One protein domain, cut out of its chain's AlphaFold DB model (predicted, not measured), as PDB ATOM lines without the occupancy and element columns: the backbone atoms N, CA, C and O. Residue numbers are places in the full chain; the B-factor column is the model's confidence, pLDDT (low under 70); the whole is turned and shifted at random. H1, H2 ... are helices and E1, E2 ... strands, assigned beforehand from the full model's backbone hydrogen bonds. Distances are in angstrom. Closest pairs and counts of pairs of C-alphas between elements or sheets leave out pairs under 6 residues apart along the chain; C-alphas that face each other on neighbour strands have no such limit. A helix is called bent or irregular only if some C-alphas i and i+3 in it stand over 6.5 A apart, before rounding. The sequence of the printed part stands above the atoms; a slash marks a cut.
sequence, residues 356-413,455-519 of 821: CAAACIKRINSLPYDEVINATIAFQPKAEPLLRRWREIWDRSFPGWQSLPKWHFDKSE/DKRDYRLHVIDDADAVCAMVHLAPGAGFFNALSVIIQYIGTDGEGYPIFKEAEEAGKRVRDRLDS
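This is residues 356 to 413 and 455 to 519 of the 821 residues of an uncharacterized protein of Rhizobium sp. MHM7A (UniProt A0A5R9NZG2). A strongly twisted four-stranded sheet has H3 packed on one face and short H4 on the other; H1 and H2 form a helical hairpin on H3, and the last residues of H2 reach edge strand E4. The printed part has 123 residues, with named elements in the order E1 H1 H2 H3 E2 E3 E4 H4, class mixed. The mixed sheet runs E1 E2 E3 E4. The whole is compact, radius of gyration of the C-alphas 14.2 A, spanning 39 by 37 by 28 A.

E1, residues 360 to 364, begins at C-alpha (33.524, -19.805, -22.152). E2 is residues 481 to 485, E3 488 to 495 (20.5 A), E4 501 to 505. H1 is residues 370 to 379, H2 381 to 397 (25.3 A), H3 460 to 475 (24.7 A). H4, residues 510 to 517, ends at C-alpha (34.283, -29.532, -28.093). H2 is irregular, C-alphas 382 and 385 being 7.4 A apart; H3 only just, with 471 and 474 at 6.6 A.

E1 and E2 are parallel, N 362 to O 482 2.9 A. E2, E3 and E4 form a meander, successive antiparallel neighbours: N 483 to O 490 and N 491 to O 504 are each 2.8 A. H3 and H4 lie on opposite faces, giving three layers, helices on both faces. H3 touches H2 (closest C-alphas Trp 390 and Ala 467, 5.5 A) at a steep tilt of 55 degrees. H1 touches H2 (Ile 377 and Glu 384, 5.5 A) at a shallow 18 degrees, opposite ways. Every O i to N i+4 pair is within hydrogen-bond range in H1 and H4, 11 of 13 in H2 and 9 of 12 in H3.

Residues 414 to 454 are not printed; C-alphas 413 and 455 are 12.6 A apart. Residues 398 to 413 hold no named element. pLDDT is under 70 at residues 408 to 413, 455 to 457 and 508 to 512, among others.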
ATOM      1  N   CYS A 356      24.657 -20.606 -25.905       66.44
ATOM      2  CA  CYS A 356      25.798 -21.468 -26.216       66.44
ATOM      3  C   CYS A 356      27.029 -20.668 -26.659       66.44
ATOM      4  O   CYS A 356      28.123 -20.913 -26.151       66.44
ATOM      5  N   ALA A 357      26.865 -19.683 -27.549       68.06
ATOM      6  CA  ALA A 357      27.964 -18.846 -28.042       68.06
ATOM      7  C   ALA A 357      28.635 -18.025 -26.919       68.06
ATOM      8  O   ALA A 357      29.853 -17.830 -26.918       68.06
ATOM      9  N   ALA A 358      27.859 -17.601 -25.917       71.75
ATOM     10  CA  ALA A 358      28.348 -16.838 -24.771       71.75
ATOM     11  C   ALA A 358      29.118 -17.673 -23.726       71.75
ATOM     12  O   ALA A 358      29.797 -17.087 -22.877       71.75
ATOM     13  N   ALA A 359      29.050 -19.008 -23.774       78.44
ATOM     14  CA  ALA A 359      29.743 -19.881 -22.828       78.44
ATOM     15  C   ALA A 359      31.254 -19.958 -23.110       78.44
ATOM     16  O   ALA A 359      31.691 -20.253 -24.227       78.44
ATOM     17  N   CYS A 360      32.069 -19.732 -22.077       87.38
ATOM     18  CA  CYS A 360      33.524 -19.805 -22.152       87.38
ATOM     19  C   CYS A 360      33.999 -21.245 -21.941       87.38
ATOM     20  O   CYS A 360      34.084 -21.705 -20.806       87.38
ATOM     21  N   ILE A 361      34.351 -21.939 -23.024       86.94
ATOM     22  CA  ILE A 361      34.857 -23.318 -22.975       86.94
ATOM     23  C   ILE A 361      36.374 -23.334 -23.188       86.94
ATOM     24  O   ILE A 361      36.889 -22.691 -24.115       86.94
ATOM     25  N   LYS A 362      37.092 -24.094 -22.356       87.12
ATOM     26  CA  LYS A 362      38.519 -24.381 -22.529       87.12
ATOM     27  C   LYS A 362      38.849 -25.847 -22.293       87.12
ATOM     28  O   LYS A 362      38.295 -26.475 -21.407       87.12
ATOM     29  N   ARG A 363      39.779 -26.381 -23.079       83.56
ATOM     30  CA  ARG A 363      40.412 -27.667 -22.785       83.56
ATOM     31  C   ARG A 363      41.635 -27.416 -21.913       83.56
ATOM     32  O   ARG A 363      42.408 -26.520 -22.247       83.56
ATOM     33  N   ILE A 364      41.775 -28.183 -20.839       84.25
ATOM     34  CA  ILE A 364      43.021 -28.280 -20.077       84.25
ATOM     35  C   ILE A 364      43.598 -29.676 -20.298       84.25
ATOM     36  O   ILE A 364      42.853 -30.656 -20.397       84.25
ATOM     37  N   ASN A 365      44.913 -29.751 -20.461       78.12
ATOM     38  CA  ASN A 365      45.619 -30.977 -20.822       78.12
ATOM     39  C   ASN A 365      46.408 -31.567 -19.652       78.12
ATOM     40  O   ASN A 365      46.715 -32.752 -19.709       78.12
ATOM     41  N   SER A 366      46.691 -30.766 -18.622       85.44
ATOM     42  CA  SER A 366      47.416 -31.186 -17.421       85.44
ATOM     43  C   SER A 366      46.604 -30.939 -16.154       85.44
ATOM     44  O   SER A 366      45.763 -30.035 -16.105       85.44
ATOM     45  N   LEU A 367      46.883 -31.730 -15.119       89.12
ATOM     46  CA  LEU A 367      46.346 -31.543 -13.772       89.12
ATOM     47  C   LEU A 367      47.450 -31.042 -12.825       89.12
ATOM     48  O   LEU A 367      48.634 -31.242 -13.100       89.12
ATOM     49  N   PRO A 368      47.105 -30.377 -11.706       92.31
ATOM     50  CA  PRO A 368      48.095 -29.783 -10.813       92.31
ATOM     51  C   PRO A 368      48.713 -30.824  -9.863       92.31
ATOM     52  O   PRO A 368      48.643 -30.686  -8.641       92.31
ATOM     53  N   TYR A 369      49.296 -31.891 -10.407       89.88
ATOM     54  CA  TYR A 369      50.118 -32.831  -9.642       89.88
ATOM     55  C   TYR A 369      51.401 -32.151  -9.150       89.88
ATOM     56  O   TYR A 369      51.927 -31.246  -9.805       89.88
ATOM     57  N   ASP A 370      51.910 -32.568  -7.990       90.12
ATOM     58  CA  ASP A 370      53.094 -31.939  -7.396       90.12
ATOM     59  C   ASP A 370      54.329 -32.147  -8.270       90.12
ATOM     60  O   ASP A 370      55.139 -31.234  -8.425       90.12
ATOM     61  N   GLU A 371      54.447 -33.312  -8.902       87.44
ATOM     62  CA  GLU A 371      55.509 -33.646  -9.847       87.44
ATOM     63  C   GLU A 371      55.492 -32.684 -11.044       87.44
ATOM     64  O   GLU A 371      56.510 -32.062 -11.357       87.44
ATOM     65  N   VAL A 372      54.313 -32.473 -11.640       88.62
ATOM     66  CA  VAL A 372      54.098 -31.562 -12.779       88.62
ATOM     67  C   VAL A 372      54.412 -30.115 -12.394       88.62
ATOM     68  O   VAL A 372      55.111 -29.400 -13.122       88.62
ATOM     69  N   ILE A 373      53.935 -29.672 -11.228       92.81
ATOM     70  CA  ILE A 373      54.186 -28.323 -10.714       92.81
ATOM     71  C   ILE A 373      55.674 -28.117 -10.453       92.81
ATOM     72  O   ILE A 373      56.242 -27.138 -10.931       92.81
ATOM     73  N   ASN A 374      56.321 -29.028  -9.730       92.12
ATOM     74  CA  ASN A 374      57.725 -28.894  -9.362       92.12
ATOM     75  C   ASN A 374      58.633 -28.940 -10.603       92.12
ATOM     76  O   ASN A 374      59.547 -28.123 -10.712       92.12
ATOM     77  N   ALA A 375      58.341 -29.810 -11.579       88.00
ATOM     78  CA  ALA A 375      59.058 -29.854 -12.855       88.00
ATOM     79  C   ALA A 375      58.905 -28.549 -13.658       88.00
ATOM     80  O   ALA A 375      59.872 -28.053 -14.247       88.00
ATOM     81  N   THR A 376      57.706 -27.958 -13.651       90.94
ATOM     82  CA  THR A 376      57.424 -26.685 -14.332       90.94
ATOM     83  C   THR A 376      58.066 -25.496 -13.613       90.94
ATOM     84  O   THR A 376      58.594 -24.602 -14.271       90.94
ATOM     85  N   ILE A 377      58.098 -25.488 -12.277       94.81
ATOM     86  CA  ILE A 377      58.804 -24.467 -11.483       94.81
ATOM     87  C   ILE A 377      60.310 -24.544 -11.729       94.81
ATOM     88  O   ILE A 377      60.939 -23.513 -11.944       94.81
ATOM     89  N   ALA A 378      60.891 -25.747 -11.744       92.19
ATOM     90  CA  ALA A 378      62.312 -25.923 -12.032       92.19
ATOM     91  C   ALA A 378      62.682 -25.387 -13.427       92.19
ATOM     92  O   ALA A 378      63.738 -24.784 -13.604       92.19
ATOM     93  N   PHE A 379      61.785 -25.558 -14.401       89.94
ATOM     94  CA  PHE A 379      61.923 -25.003 -15.746       89.94
ATOM     95  C   PHE A 379      61.750 -23.476 -15.795       89.94
ATOM     96  O   PHE A 379      62.552 -22.776 -16.410       89.94
ATOM     97  N   GLN A 380      60.716 -22.946 -15.138       91.19
ATOM     98  CA  GLN A 380      60.388 -21.523 -15.129       91.19
ATOM     99  C   GLN A 380      59.992 -21.053 -13.715       91.19
ATOM    100  O   GLN A 380      58.802 -20.923 -13.415       91.19
ATOM    101  N   PRO A 381      60.966 -20.679 -12.857       95.44
ATOM    102  CA  PRO A 381      60.709 -20.380 -11.442       95.44
ATOM    103  C   PRO A 381      59.687 -19.263 -11.203       95.44
ATOM    104  O   PRO A 381      58.910 -19.294 -10.256       95.44
ATOM    105  N   LYS A 382      59.615 -18.284 -12.114       94.81
ATOM    106  CA  LYS A 382      58.644 -17.178 -12.037       94.81
ATOM    107  C   LYS A 382      57.177 -17.632 -12.119       94.81
ATOM    108  O   LYS A 382      56.303 -16.831 -11.804       94.81
ATOM    109  N   ALA A 383      56.901 -18.856 -12.576       94.88
ATOM    110  CA  ALA A 383      55.551 -19.411 -12.651       94.88
ATOM    111  C   ALA A 383      55.051 -19.967 -11.305       94.88
ATOM    112  O   ALA A 383      53.859 -20.238 -11.179       94.88
ATOM    113  N   GLU A 384      55.918 -20.106 -10.293       97.12
ATOM    114  CA  GLU A 384      55.568 -20.709  -9.000       97.12
ATOM    115  C   GLU A 384      54.289 -20.139  -8.362       97.12
ATOM    116  O   GLU A 384      53.406 -20.939  -8.050       97.12
ATOM    117  N   PRO A 385      54.091 -18.810  -8.234       97.00
ATOM    118  CA  PRO A 385      52.876 -18.283  -7.610       97.00
ATOM    119  C   PRO A 385      51.595 -18.699  -8.344       97.00
ATOM    120  O   PRO A 385      50.575 -18.972  -7.715       97.00
ATOM    121  N   LEU A 386      51.650 -18.768  -9.677       96.50
ATOM    122  CA  LEU A 386      50.521 -19.182 -10.506       96.50
ATOM    123  C   LEU A 386      50.227 -20.677 -10.332       96.50
ATOM    124  O   LEU A 386      49.074 -21.056 -10.147       96.50
ATOM    125  N   LEU A 387      51.264 -21.517 -10.362       97.00
ATOM    126  CA  LEU A 387      51.130 -22.972 -10.267       97.00
ATOM    127  C   LEU A 387      50.656 -23.417  -8.878       97.00
ATOM    128  O   LEU A 387      49.769 -24.260  -8.771       97.00
ATOM    129  N   ARG A 388      51.184 -22.802  -7.813       96.88
ATOM    130  CA  ARG A 388      50.738 -23.060  -6.434       96.88
ATOM    131  C   ARG A 388      49.292 -22.615  -6.224       96.88
ATOM    132  O   ARG A 388      48.510 -23.353  -5.634       96.88
ATOM    133  N   ARG A 389      48.902 -21.465  -6.784       96.81
ATOM    134  CA  ARG A 389      47.502 -21.021  -6.768       96.81
ATOM    135  C   ARG A 389      46.594 -21.990  -7.522       96.81
ATOM    136  O   ARG A 389      45.509 -22.297  -7.042       96.81
ATOM    137  N   TRP A 390      47.020 -22.478  -8.684       96.25
ATOM    138  CA  TRP A 390      46.251 -23.458  -9.452       96.25
ATOM    139  C   TRP A 390      46.033 -24.761  -8.675       96.25
ATOM    140  O   TRP A 390      44.907 -25.260  -8.646       96.25
ATOM    141  N   ARG A 391      47.062 -25.262  -7.980       96.00
ATOM    142  CA  ARG A 391      46.929 -26.410  -7.075       96.00
ATOM    143  C   ARG A 391      45.865 -26.189  -6.013       96.00
ATOM    144  O   ARG A 391      44.961 -27.004  -5.866       96.00
ATOM    145  N   GLU A 392      45.957 -25.065  -5.316       96.56
ATOM    146  CA  GLU A 392      45.045 -24.733  -4.228       96.56
ATOM    147  C   GLU A 392      43.590 -24.611  -4.708       96.56
ATOM    148  O   GLU A 392      42.679 -25.129  -4.067       96.56
ATOM    149  N   ILE A 393      43.369 -23.998  -5.875       96.56
ATOM    150  CA  ILE A 393      42.055 -23.951  -6.534       96.56
ATOM    151  C   ILE A 393      41.479 -25.360  -6.719       96.56
ATOM    152  O   ILE A 393      40.291 -25.594  -6.474       96.56
ATOM    153  N   TRP A 394      42.317 -26.287  -7.178       94.44
ATOM    154  CA  TRP A 394      41.907 -27.653  -7.476       94.44
ATOM    155  C   TRP A 394      41.584 -28.438  -6.210       94.44
ATOM    156  O   TRP A 394      40.532 -29.067  -6.147       94.44
ATOM    157  N   ASP A 395      42.425 -28.330  -5.178       94.38
ATOM    158  CA  ASP A 395      42.207 -28.985  -3.884       94.38
ATOM    159  C   ASP A 395      40.937 -28.481  -3.186       94.38
ATOM    160  O   ASP A 395      40.198 -29.276  -2.604       94.38
ATOM    161  N   ARG A 396      40.645 -27.178  -3.286       94.62
ATOM    162  CA  ARG A 396      39.410 -26.577  -2.754       94.62
ATOM    163  C   ARG A 396      38.168 -27.032  -3.518       94.62
ATOM    164  O   ARG A 396      37.129 -27.274  -2.911       94.62
ATOM    165  N   SER A 397      38.267 -27.143  -4.841       94.75
ATOM    166  CA  SER A 397      37.138 -27.541  -5.695       94.75
ATOM    167  C   SER A 397      36.860 -29.043  -5.637       94.75
ATOM    168  O   SER A 397      35.708 -29.464  -5.711       94.75
ATOM    169  N   PHE A 398      37.910 -29.854  -5.485       92.75
ATOM    170  CA  PHE A 398      37.839 -31.311  -5.515       92.75
ATOM    171  C   PHE A 398      38.681 -31.932  -4.388       92.75
ATOM    172  O   PHE A 398      39.741 -32.507  -4.649       92.75
ATOM    173  N   PRO A 399      38.238 -31.863  -3.123       90.81
ATOM    174  CA  PRO A 399      38.988 -32.445  -2.016       90.81
ATOM    175  C   PRO A 399      39.282 -33.937  -2.240       90.81
ATOM    176  O   PRO A 399      38.387 -34.720  -2.554       90.81
ATOM    177  N   GLY A 400      40.548 -34.333  -2.091       85.31
ATOM    178  CA  GLY A 400      40.980 -35.729  -2.245       85.31
ATOM    179  C   GLY A 400      41.107 -36.231  -3.691       85.31
ATOM    180  O   GLY A 400      41.321 -37.428  -3.891       85.31
ATOM    181  N   TRP A 401      41.007 -35.356  -4.699       88.69
ATOM    182  CA  TRP A 401      40.994 -35.733  -6.121       88.69
ATOM    183  C   TRP A 401      42.156 -36.628  -6.575       88.69
ATOM    184  O   TRP A 401      41.944 -37.503  -7.408       88.69
ATOM    185  N   GLN A 402      43.353 -36.478  -5.999       82.88
ATOM    186  CA  GLN A 402      44.528 -37.300  -6.331       82.88
ATOM    187  C   GLN A 402      44.345 -38.797  -6.052       82.88
ATOM    188  O   GLN A 402      45.113 -39.601  -6.561       82.88
ATOM    189  N   SER A 403      43.364 -39.162  -5.224       80.50
ATOM    190  CA  SER A 403      43.066 -40.554  -4.880       80.50
ATOM    191  C   SER A 403      41.954 -41.167  -5.738       80.50
ATOM    192  O   SER A 403      41.677 -42.362  -5.627       80.50
ATOM    193  N   LEU A 404      41.286 -40.360  -6.571       77.44
ATOM    194  CA  LEU A 404      40.132 -40.794  -7.353       77.44
ATOM    195  C   LEU A 404      40.572 -41.226  -8.762       77.44
ATOM    196  O   LEU A 404      41.036 -40.376  -9.526       77.44
ATOM    197  N   PRO A 405      40.306 -42.480  -9.185       75.69
ATOM    198  CA  PRO A 405      40.783 -43.035 -10.456       75.69
ATOM    199  C   PRO A 405      40.488 -42.187 -11.700       75.69
ATOM    200  O   PRO A 405      41.277 -42.165 -12.639       75.69
ATOM    201  N   LYS A 406      39.374 -41.443 -11.705       76.56
ATOM    202  CA  LYS A 406      38.967 -40.586 -12.831       76.56
ATOM    203  C   LYS A 406      39.953 -39.457 -13.159       76.56
ATOM    204  O   LYS A 406      39.919 -38.947 -14.273       76.56
ATOM    205  N   TRP A 407      40.821 -39.081 -12.219       75.62
ATOM    206  CA  TRP A 407      41.840 -38.050 -12.421       75.62
ATOM    207  C   TRP A 407      43.225 -38.620 -12.751       75.62
ATOM    208  O   TRP A 407      44.099 -37.855 -13.130       75.62
ATOM    209  N   HIS A 408      43.430 -39.942 -12.678       66.56
ATOM    210  CA  HIS A 408      44.759 -40.572 -12.772       66.56
ATOM    211  C   HIS A 408      45.365 -40.592 -14.186       66.56
ATOM    212  O   HIS A 408      46.475 -41.084 -14.370       66.56
ATOM    213  N   PHE A 409      44.650 -40.099 -15.198       59.44
ATOM    214  CA  PHE A 409      45.144 -40.077 -16.569       59.44
ATOM    215  C   PHE A 409      45.719 -38.700 -16.906       59.44
ATOM    216  O   PHE A 409      45.053 -37.913 -17.568       59.44
ATOM    217  N   ASP A 410      46.941 -38.387 -16.473       58.19
ATOM    218  CA  ASP A 410      47.613 -37.198 -17.005       58.19
ATOM    219  C   ASP A 410      48.141 -37.492 -18.417       58.19
ATOM    220  O   ASP A 410      48.838 -38.479 -18.654       58.19
ATOM    221  N   LYS A 411      47.783 -36.643 -19.382       54.69
ATOM    222  CA  LYS A 411      48.276 -36.752 -20.761       54.69
ATOM    223  C   LYS A 411      49.693 -36.203 -20.914       54.69
ATOM    224  O   LYS A 411      50.270 -36.371 -21.985       54.69
ATOM    225  N   SER A 412      50.233 -35.519 -19.903       50.75
ATOM    226  CA  SER A 412      51.492 -34.786 -20.034       50.75
ATOM    227  C   SER A 412      52.756 -35.644 -20.040       50.75
ATOM    228  O   SER A 412      53.819 -35.099 -20.316       50.75
ATOM    229  N   GLU A 413      52.683 -36.949 -19.770       44.50
ATOM    230  CA  GLU A 413      53.875 -37.800 -19.672       44.50
ATOM    231  C   GLU A 413      53.664 -39.191 -20.276       44.50
ATOM    232  O   GLU A 413      53.560 -40.190 -19.569       44.50
ATOM    233  N   ASP A 455      58.501 -33.804 -30.633       53.97
ATOM    234  CA  ASP A 455      57.854 -32.502 -30.444       53.97
ATOM    235  C   ASP A 455      58.838 -31.630 -29.663       53.97
ATOM    236  O   ASP A 455      59.163 -31.890 -28.502       53.97
ATOM    237  N   LYS A 456      59.380 -30.609 -30.331       60.06
ATOM    238  CA  LYS A 456      60.403 -29.749 -29.725       60.06
ATOM    239  C   LYS A 456      59.794 -28.752 -28.756       60.06
ATOM    240  O   LYS A 456      60.535 -27.973 -28.149       60.06
ATOM    241  N   ARG A 457      58.464 -28.712 -28.645       67.31
ATOM    242  CA  ARG A 457      57.780 -27.842 -27.709       67.31
ATOM    243  C   ARG A 457      57.883 -28.414 -26.309       67.31
ATOM    244  O   ARG A 457      57.470 -29.528 -26.014       67.31
ATOM    245  N   ASP A 458      58.348 -27.568 -25.405       76.25
ATOM    246  CA  ASP A 458      58.340 -27.898 -23.995       76.25
ATOM    247  C   ASP A 458      56.898 -27.937 -23.462       76.25
ATOM    248  O   ASP A 458      56.225 -26.901 -23.366       76.25
ATOM    249  N   TYR A 459      56.410 -29.132 -23.123       78.00
ATOM    250  CA  TYR A 459      55.052 -29.341 -22.613       78.00
ATOM    251  C   TYR A 459      54.763 -28.506 -21.354       78.00
ATOM    252  O   TYR A 459      53.622 -28.102 -21.130       78.00
ATOM    253  N   ARG A 460      55.788 -28.157 -20.567       86.12
ATOM    254  CA  ARG A 460      55.652 -27.356 -19.340       86.12
ATOM    255  C   ARG A 460      55.121 -25.948 -19.620       86.12
ATOM    256  O   ARG A 460      54.486 -25.342 -18.761       86.12
ATOM    257  N   LEU A 461      55.288 -25.429 -20.839       86.81
ATOM    258  CA  LEU A 461      54.659 -24.169 -21.254       86.81
ATOM    259  C   LEU A 461      53.127 -24.284 -21.310       86.81
ATOM    260  O   LEU A 461      52.436 -23.334 -20.944       86.81
ATOM    261  N   HIS A 462      52.593 -25.445 -21.708       84.94
ATOM    262  CA  HIS A 462      51.152 -25.705 -21.695       84.94
ATOM    263  C   HIS A 462      50.590 -25.783 -20.278       84.94
ATOM    264  O   HIS A 462      49.510 -25.251 -20.037       84.94
ATOM    265  N   VAL A 463      51.345 -26.366 -19.344       89.38
ATOM    266  CA  VAL A 463      50.982 -26.418 -17.920       89.38
ATOM    267  C   VAL A 463      50.753 -25.005 -17.372       89.38
ATOM    268  O   VAL A 463      49.751 -24.738 -16.711       89.38
ATOM    269  N   ILE A 464      51.643 -24.062 -17.703       92.00
ATOM    270  CA  ILE A 464      51.510 -22.651 -17.307       92.00
ATOM    271  C   ILE A 464      50.238 -22.024 -17.893       92.00
ATOM    272  O   ILE A 464      49.537 -21.275 -17.211       92.00
ATOM    273  N   ASP A 465      49.930 -22.309 -19.156       89.94
ATOM    274  CA  ASP A 465      48.755 -21.748 -19.817       89.94
ATOM    275  C   ASP A 465      47.425 -22.345 -19.327       89.94
ATOM    276  O   ASP A 465      46.404 -21.644 -19.331       89.94
ATOM    277  N   ASP A 466      47.427 -23.615 -18.918       90.44
ATOM    278  CA  ASP A 466      46.293 -24.278 -18.271       90.44
ATOM    279  C   ASP A 466      46.055 -23.673 -16.879       90.44
ATOM    280  O   ASP A 466      44.923 -23.299 -16.555       90.44
ATOM    281  N   ALA A 467      47.122 -23.438 -16.107       93.56
ATOM    282  CA  ALA A 467      47.051 -22.752 -14.817       93.56
ATOM    283  C   ALA A 467      46.486 -21.319 -14.938       93.56
ATOM    284  O   ALA A 467      45.600 -20.935 -14.167       93.56
ATOM    285  N   ASP A 468      46.935 -20.533 -15.931       93.62
ATOM    286  CA  ASP A 468      46.387 -19.190 -16.213       93.62
ATOM    287  C   ASP A 468      44.906 -19.261 -16.616       93.62
ATOM    288  O   ASP A 468      44.108 -18.416 -16.210       93.62
ATOM    289  N   ALA A 469      44.504 -20.288 -17.376       91.81
ATOM    290  CA  ALA A 469      43.112 -20.470 -17.777       91.81
ATOM    291  C   ALA A 469      42.202 -20.729 -16.574       91.81
ATOM    292  O   ALA A 469      41.153 -20.089 -16.474       91.81
ATOM    293  N   VAL A 470      42.620 -21.608 -15.658       94.00
ATOM    294  CA  VAL A 470      41.891 -21.917 -14.419       94.00
ATOM    295  C   VAL A 470      41.768 -20.681 -13.533       94.00
ATOM    296  O   VAL A 470      40.659 -20.319 -13.132       94.00
ATOM    297  N   CYS A 471      42.871 -19.968 -13.302       94.69
ATOM    298  CA  CYS A 471      42.865 -18.761 -12.477       94.69
ATOM    299  C   CYS A 471      42.004 -17.635 -13.075       94.69
ATOM    300  O   CYS A 471      41.345 -16.906 -12.336       94.69
ATOM    301  N   ALA A 472      41.967 -17.488 -14.403       93.94
ATOM    302  CA  ALA A 472      41.242 -16.407 -15.072       93.94
ATOM    303  C   ALA A 472      39.707 -16.546 -15.054       93.94
ATOM    304  O   ALA A 472      39.015 -15.596 -15.447       93.94
ATOM    305  N   MET A 473      39.158 -17.686 -14.612       94.81
ATOM    306  CA  MET A 473      37.705 -17.911 -14.542       94.81
ATOM    307  C   MET A 473      36.996 -17.006 -13.533       94.81
ATOM    308  O   MET A 473      35.816 -16.725 -13.713       94.81
ATOM    309  N   VAL A 474      37.725 -16.438 -12.563       94.56
ATOM    310  CA  VAL A 474      37.205 -15.428 -11.617       94.56
ATOM    311  C   VAL A 474      36.583 -14.203 -12.300       94.56
ATOM    312  O   VAL A 474      35.842 -13.448 -11.680       94.56
ATOM    313  N   HIS A 475      36.896 -13.967 -13.576       93.75
ATOM    314  CA  HIS A 475      36.345 -12.857 -14.355       93.75
ATOM    315  C   HIS A 475      35.002 -13.163 -15.029       93.75
ATOM    316  O   HIS A 475      34.462 -12.287 -15.706       93.75
ATOM    317  N   LEU A 476      34.490 -14.386 -14.895       90.38
ATOM    318  CA  LEU A 476      33.194 -14.794 -15.422       90.38
ATOM    319  C   LEU A 476      32.129 -14.768 -14.327       90.38
ATOM    320  O   LEU A 476      32.427 -14.912 -13.141       90.38
ATOM    321  N   ALA A 477      30.868 -14.650 -14.736       85.00
ATOM    322  CA  ALA A 477      29.752 -15.003 -13.868       85.00
ATOM    323  C   ALA A 477      29.732 -16.525 -13.574       85.00
ATOM    324  O   ALA A 477      30.129 -17.319 -14.439       85.00
ATOM    325  N   PRO A 478      29.238 -16.956 -12.395       85.94
ATOM    326  CA  PRO A 478      28.974 -18.365 -12.104       85.94
ATOM    327  C   PRO A 478      28.211 -19.056 -13.237       85.94
ATOM    328  O   PRO A 478      27.307 -18.473 -13.831       85.94
ATOM    329  N   GLY A 479      28.592 -20.288 -13.567       79.56
ATOM    330  CA  GLY A 479      27.983 -21.110 -14.612       79.56
ATOM    331  C   GLY A 479      28.377 -20.761 -16.052       79.56
ATOM    332  O   GLY A 479      28.045 -21.525 -16.953       79.56
ATOM    333  N   ALA A 480      29.092 -19.654 -16.294       81.94
ATOM    334  CA  ALA A 480      29.472 -19.224 -17.646       81.94
ATOM    335  C   ALA A 480      30.795 -19.833 -18.158       81.94
ATOM    336  O   ALA A 480      31.104 -19.718 -19.347       81.94
ATOM    337  N   GLY A 481      31.589 -20.446 -17.276       89.38
ATOM    338  CA  GLY A 481      32.889 -21.039 -17.588       89.38
ATOM    339  C   GLY A 481      32.873 -22.563 -17.508       89.38
ATOM    340  O   GLY A 481      32.349 -23.123 -16.544       89.38
ATOM    341  N   PHE A 482      33.483 -23.217 -18.494       89.81
ATOM    342  CA  PHE A 482      33.616 -24.667 -18.566       89.81
ATOM    343  C   PHE A 482      35.043 -25.076 -18.919       89.81
ATOM    344  O   PHE A 482      35.666 -24.496 -19.819       89.81
ATOM    345  N   PHE A 483      35.519 -26.128 -18.263       89.31
ATOM    346  CA  PHE A 483      36.715 -26.853 -18.655       89.31
ATOM    347  C   PHE A 483      36.374 -28.251 -19.141       89.31
ATOM    348  O   PHE A 483      35.522 -28.921 -18.570       89.31
ATOM    349  N   ASN A 484      37.078 -28.700 -20.172       85.44
ATOM    350  CA  ASN A 484      37.238 -30.116 -20.455       85.44
ATOM    351  C   ASN A 484      38.599 -30.547 -19.916       85.44
ATOM    352  O   ASN A 484      39.625 -30.213 -20.516       85.44
ATOM    353  N   ALA A 485      38.587 -31.223 -18.774       83.19
ATOM    354  CA  ALA A 485      39.759 -31.782 -18.127       83.19
ATOM    355  C   ALA A 485      39.749 -33.290 -18.366       83.19
ATOM    356  O   ALA A 485      38.964 -34.016 -17.760       83.19
ATOM    357  N   LEU A 486      40.606 -33.762 -19.273       74.06
ATOM    358  CA  LEU A 486      40.655 -35.170 -19.678       74.06
ATOM    359  C   LEU A 486      39.329 -35.643 -20.308       74.06
ATOM    360  O   LEU A 486      39.053 -35.304 -21.460       74.06
ATOM    361  N   SER A 487      38.548 -36.441 -19.575       71.88
ATOM    362  CA  SER A 487      37.211 -36.940 -19.928       71.88
ATOM    363  C   SER A 487      36.096 -36.304 -19.087       71.88
ATOM    364  O   SER A 487      34.922 -36.633 -19.269       71.88
ATOM    365  N   VAL A 488      36.446 -35.394 -18.173       82.62
ATOM    366  CA  VAL A 488      35.528 -34.774 -17.217       82.62
ATOM    367  C   VAL A 488      35.275 -33.326 -17.615       82.62
ATOM    368  O   VAL A 488      36.199 -32.533 -17.812       82.62
ATOM    369  N   ILE A 489      33.997 -32.958 -17.700       87.31
ATOM    370  CA  ILE A 489      33.606 -31.565 -17.896       87.31
ATOM    371  C   ILE A 489      33.395 -30.934 -16.532       87.31
ATOM    372  O   ILE A 489      32.654 -31.442 -15.696       87.31
ATOM    373  N   ILE A 490      34.055 -29.807 -16.328       90.44
ATOM    374  CA  ILE A 490      34.058 -29.055 -15.088       90.44
ATOM    375  C   ILE A 490      33.387 -27.709 -15.345       90.44
ATOM    376  O   ILE A 490      33.688 -27.037 -16.331       90.44
ATOM    377  N   GLN A 491      32.493 -27.299 -14.454       91.69
ATOM    378  CA  GLN A 491      31.801 -26.019 -14.492       91.69
ATOM    379  C   GLN A 491      32.327 -25.091 -13.394       91.69
ATOM    380  O   GLN A 491      32.446 -25.481 -12.234       91.69
ATOM    381  N   TYR A 492      32.590 -23.840 -13.758       92.75
ATOM    382  CA  TYR A 492      32.874 -22.755 -12.820       92.75
ATOM    383  C   TYR A 492      31.599 -22.335 -12.081       92.75
ATOM    384  O   TYR A 492      30.606 -22.006 -12.732       92.75
ATOM    385  N   ILE A 493      31.615 -22.301 -10.745       91.88
ATOM    386  CA  ILE A 493      30.429 -21.976  -9.927       91.88
ATOM    387  C   ILE A 493      30.548 -20.689  -9.110       91.88
ATOM    388  O   ILE A 493      29.608 -20.330  -8.408       91.88
ATOM    389  N   GLY A 494      31.651 -19.956  -9.248       92.75
ATOM    390  CA  GLY A 494      31.877 -18.691  -8.554       92.75
ATOM    391  C   GLY A 494      33.196 -18.689  -7.800       92.75
ATOM    392  O   GLY A 494      34.091 -19.473  -8.107       92.75
ATOM    393  N   THR A 495      33.317 -17.803  -6.818       95.00
ATOM    394  CA  THR A 495      34.495 -17.714  -5.954       95.00
ATOM    395  C   THR A 495      34.154 -18.086  -4.519       95.00
ATOM    396  O   THR A 495      33.041 -17.822  -4.068       95.00
ATOM    397  N   ASP A 496      35.112 -18.653  -3.792       92.69
ATOM    398  CA  ASP A 496      35.000 -18.805  -2.342       92.69
ATOM    399  C   ASP A 496      35.182 -17.462  -1.605       92.69
ATOM    400  O   ASP A 496      35.374 -16.404  -2.217       92.69
ATOM    401  N   GLY A 497      35.119 -17.506  -0.269       88.44
ATOM    402  CA  GLY A 497      35.294 -16.331   0.590       88.44
ATOM    403  C   GLY A 497      36.685 -15.685   0.522       88.44
ATOM    404  O   GLY A 497      36.839 -14.545   0.951       88.44
ATOM    405  N   GLU A 498      37.679 -16.374  -0.040       91.06
ATOM    406  CA  GLU A 498      39.049 -15.881  -0.225       91.06
ATOM    407  C   GLU A 498      39.303 -15.391  -1.664       91.06
ATOM    408  O   GLU A 498      40.393 -14.915  -1.992       91.06
ATOM    409  N   GLY A 499      38.297 -15.467  -2.542       89.12
ATOM    410  CA  GLY A 499      38.397 -15.040  -3.936       89.12
ATOM    411  C   GLY A 499      39.052 -16.072  -4.859       89.12
ATOM    412  O   GLY A 499      39.499 -15.716  -5.958       89.12
ATOM    413  N   TYR A 500      39.131 -17.339  -4.448       93.94
ATOM    414  CA  TYR A 500      39.562 -18.440  -5.306       93.94
ATOM    415  C   TYR A 500      38.390 -18.925  -6.156       93.94
ATOM    416  O   TYR A 500      37.290 -19.077  -5.631       93.94
ATOM    417  N   PRO A 501      38.583 -19.174  -7.463       95.88
ATOM    418  CA  PRO A 501      37.539 -19.779  -8.273       95.88
ATOM    419  C   PRO A 501      37.236 -21.193  -7.765       95.88
ATOM    420  O   PRO A 501      38.154 -21.959  -7.485       95.88
ATOM    421  N   ILE A 502      35.954 -21.532  -7.682       96.25
ATOM    422  CA  ILE A 502      35.469 -22.849  -7.278       96.25
ATOM    423  C   ILE A 502      34.764 -23.509  -8.453       96.25
ATOM    424  O   ILE A 502      34.050 -22.869  -9.238       96.25
ATOM    425  N   PHE A 503      34.969 -24.815  -8.556       94.94
ATOM    426  CA  PHE A 503      34.473 -25.635  -9.641       94.94
ATOM    427  C   PHE A 503      33.695 -26.848  -9.136       94.94
ATOM    428  O   PHE A 503      33.882 -27.301  -8.011       94.94
ATOM    429  N   LYS A 504      32.834 -27.388  -9.999       91.88
ATOM    430  CA  LYS A 504      32.169 -28.683  -9.807       91.88
ATOM    431  C   LYS A 504      32.123 -29.459 -11.116       91.88
ATOM    432  O   LYS A 504      32.280 -28.877 -12.188       91.88
ATOM    433  N   GLU A 505      31.856 -30.752 -11.052       89.19
ATOM    434  CA  GLU A 505      31.601 -31.553 -12.252       89.19
ATOM    435  C   GLU A 505      30.272 -31.151 -12.907       89.19
ATOM    436  O   GLU A 505      29.281 -30.858 -12.237       89.19
ATOM    437  N   ALA A 506      30.271 -31.088 -14.236       80.38
ATOM    438  CA  ALA A 506      29.106 -30.744 -15.033       80.38
ATOM    439  C   ALA A 506      28.366 -32.028 -15.436       80.38
ATOM    440  O   ALA A 506      28.804 -32.728 -16.346       80.38
ATOM    441  N   GLU A 507      27.245 -32.320 -14.777       71.94
ATOM    442  CA  GLU A 507      26.413 -33.497 -15.067       71.94
ATOM    443  C   GLU A 507      25.711 -33.373 -16.440       71.94
ATOM    444  O   GLU A 507      26.199 -33.880 -17.452       71.94
ATOM    445  N   GLU A 508      24.587 -32.652 -16.519       56.91
ATOM    446  CA  GLU A 508      23.772 -32.555 -17.745       56.91
ATOM    447  C   GLU A 508      24.335 -31.567 -18.781       56.91
ATOM    448  O   GLU A 508      24.349 -31.852 -19.984       56.91
ATOM    449  N   ALA A 509      24.909 -30.449 -18.321       54.91
ATOM    450  CA  ALA A 509      25.541 -29.438 -19.179       54.91
ATOM    451  C   ALA A 509      26.725 -29.995 -20.001       54.91
ATOM    452  O   ALA A 509      27.152 -29.389 -20.989       54.91
ATOM    453  N   GLY A 510      27.243 -31.175 -19.632       58.53
ATOM    454  CA  GLY A 510      28.306 -31.861 -20.352       58.53
ATOM    455  C   GLY A 510      27.922 -32.283 -21.773       58.53
ATOM    456  O   GLY A 510      28.793 -32.343 -22.634       58.53
ATOM    457  N   LYS A 511      26.638 -32.545 -22.079       61.41
ATOM    458  CA  LYS A 511      26.238 -33.039 -23.413       61.41
ATOM    459  C   LYS A 511      26.462 -32.005 -24.526       61.41
ATOM    460  O   LYS A 511      27.175 -32.305 -25.474       61.41
ATOM    461  N   ARG A 512      25.966 -30.771 -24.382       59.69
ATOM    462  CA  ARG A 512      26.188 -29.708 -25.388       59.69
ATOM    463  C   ARG A 512      27.635 -29.206 -25.432       59.69
ATOM    464  O   ARG A 512      28.111 -28.752 -26.469       59.69
ATOM    465  N   VAL A 513      28.333 -29.247 -24.290       71.81
ATOM    466  CA  VAL A 513      29.740 -28.845 -24.211       71.81
ATOM    467  C   VAL A 513      30.589 -29.860 -24.973       71.81
ATOM    468  O   VAL A 513      31.463 -29.429 -25.714       71.81
ATOM    469  N   ARG A 514      30.277 -31.166 -24.893       71.00
ATOM    470  CA  ARG A 514      30.865 -32.208 -25.756       71.00
ATOM    471  C   ARG A 514      30.628 -31.920 -27.238       71.00
ATOM    472  O   ARG A 514      31.605 -31.779 -27.960       71.00
ATOM    473  N   ASP A 515      29.385 -31.668 -27.654       69.06
ATOM    474  CA  ASP A 515      29.078 -31.357 -29.062       69.06
ATOM    475  C   ASP A 515      29.881 -30.152 -29.593       69.06
ATOM    476  O   ASP A 515      30.341 -30.146 -30.738       69.06
ATOM    477  N   ARG A 516      30.080 -29.118 -28.758       73.06
ATOM    478  CA  ARG A 516      30.900 -27.952 -29.118       73.06
ATOM    479  C   ARG A 516      32.394 -28.276 -29.107       73.06
ATOM    480  O   ARG A 516      33.092 -27.785 -29.985       73.06
ATOM    481  N   LEU A 517      32.883 -29.081 -28.164       72.81
ATOM    482  CA  LEU A 517      34.283 -29.532 -28.093       72.81
ATOM    483  C   LEU A 517      34.679 -30.422 -29.274       72.81
ATOM    484  O   LEU A 517      35.825 -30.363 -29.717       72.81
ATOM    485  N   ASP A 518      33.729 -31.197 -29.792       67.44
ATOM    486  CA  ASP A 518      33.915 -32.070 -30.951       67.44
ATOM    487  C   ASP A 518      33.722 -31.313 -32.279       67.44
ATOM    488  O   ASP A 518      33.989 -31.840 -33.361       67.44
ATOM    489  N   SER A 519      33.301 -30.041 -32.226       69.44
ATOM    490  CA  SER A 519      33.144 -29.217 -33.422       69.44
ATOM    491  C   SER A 519      34.499 -28.779 -33.992       69.44
ATOM    492  O   SER A 519      35.295 -28.086 -33.350       69.44
TER     493      SER A 519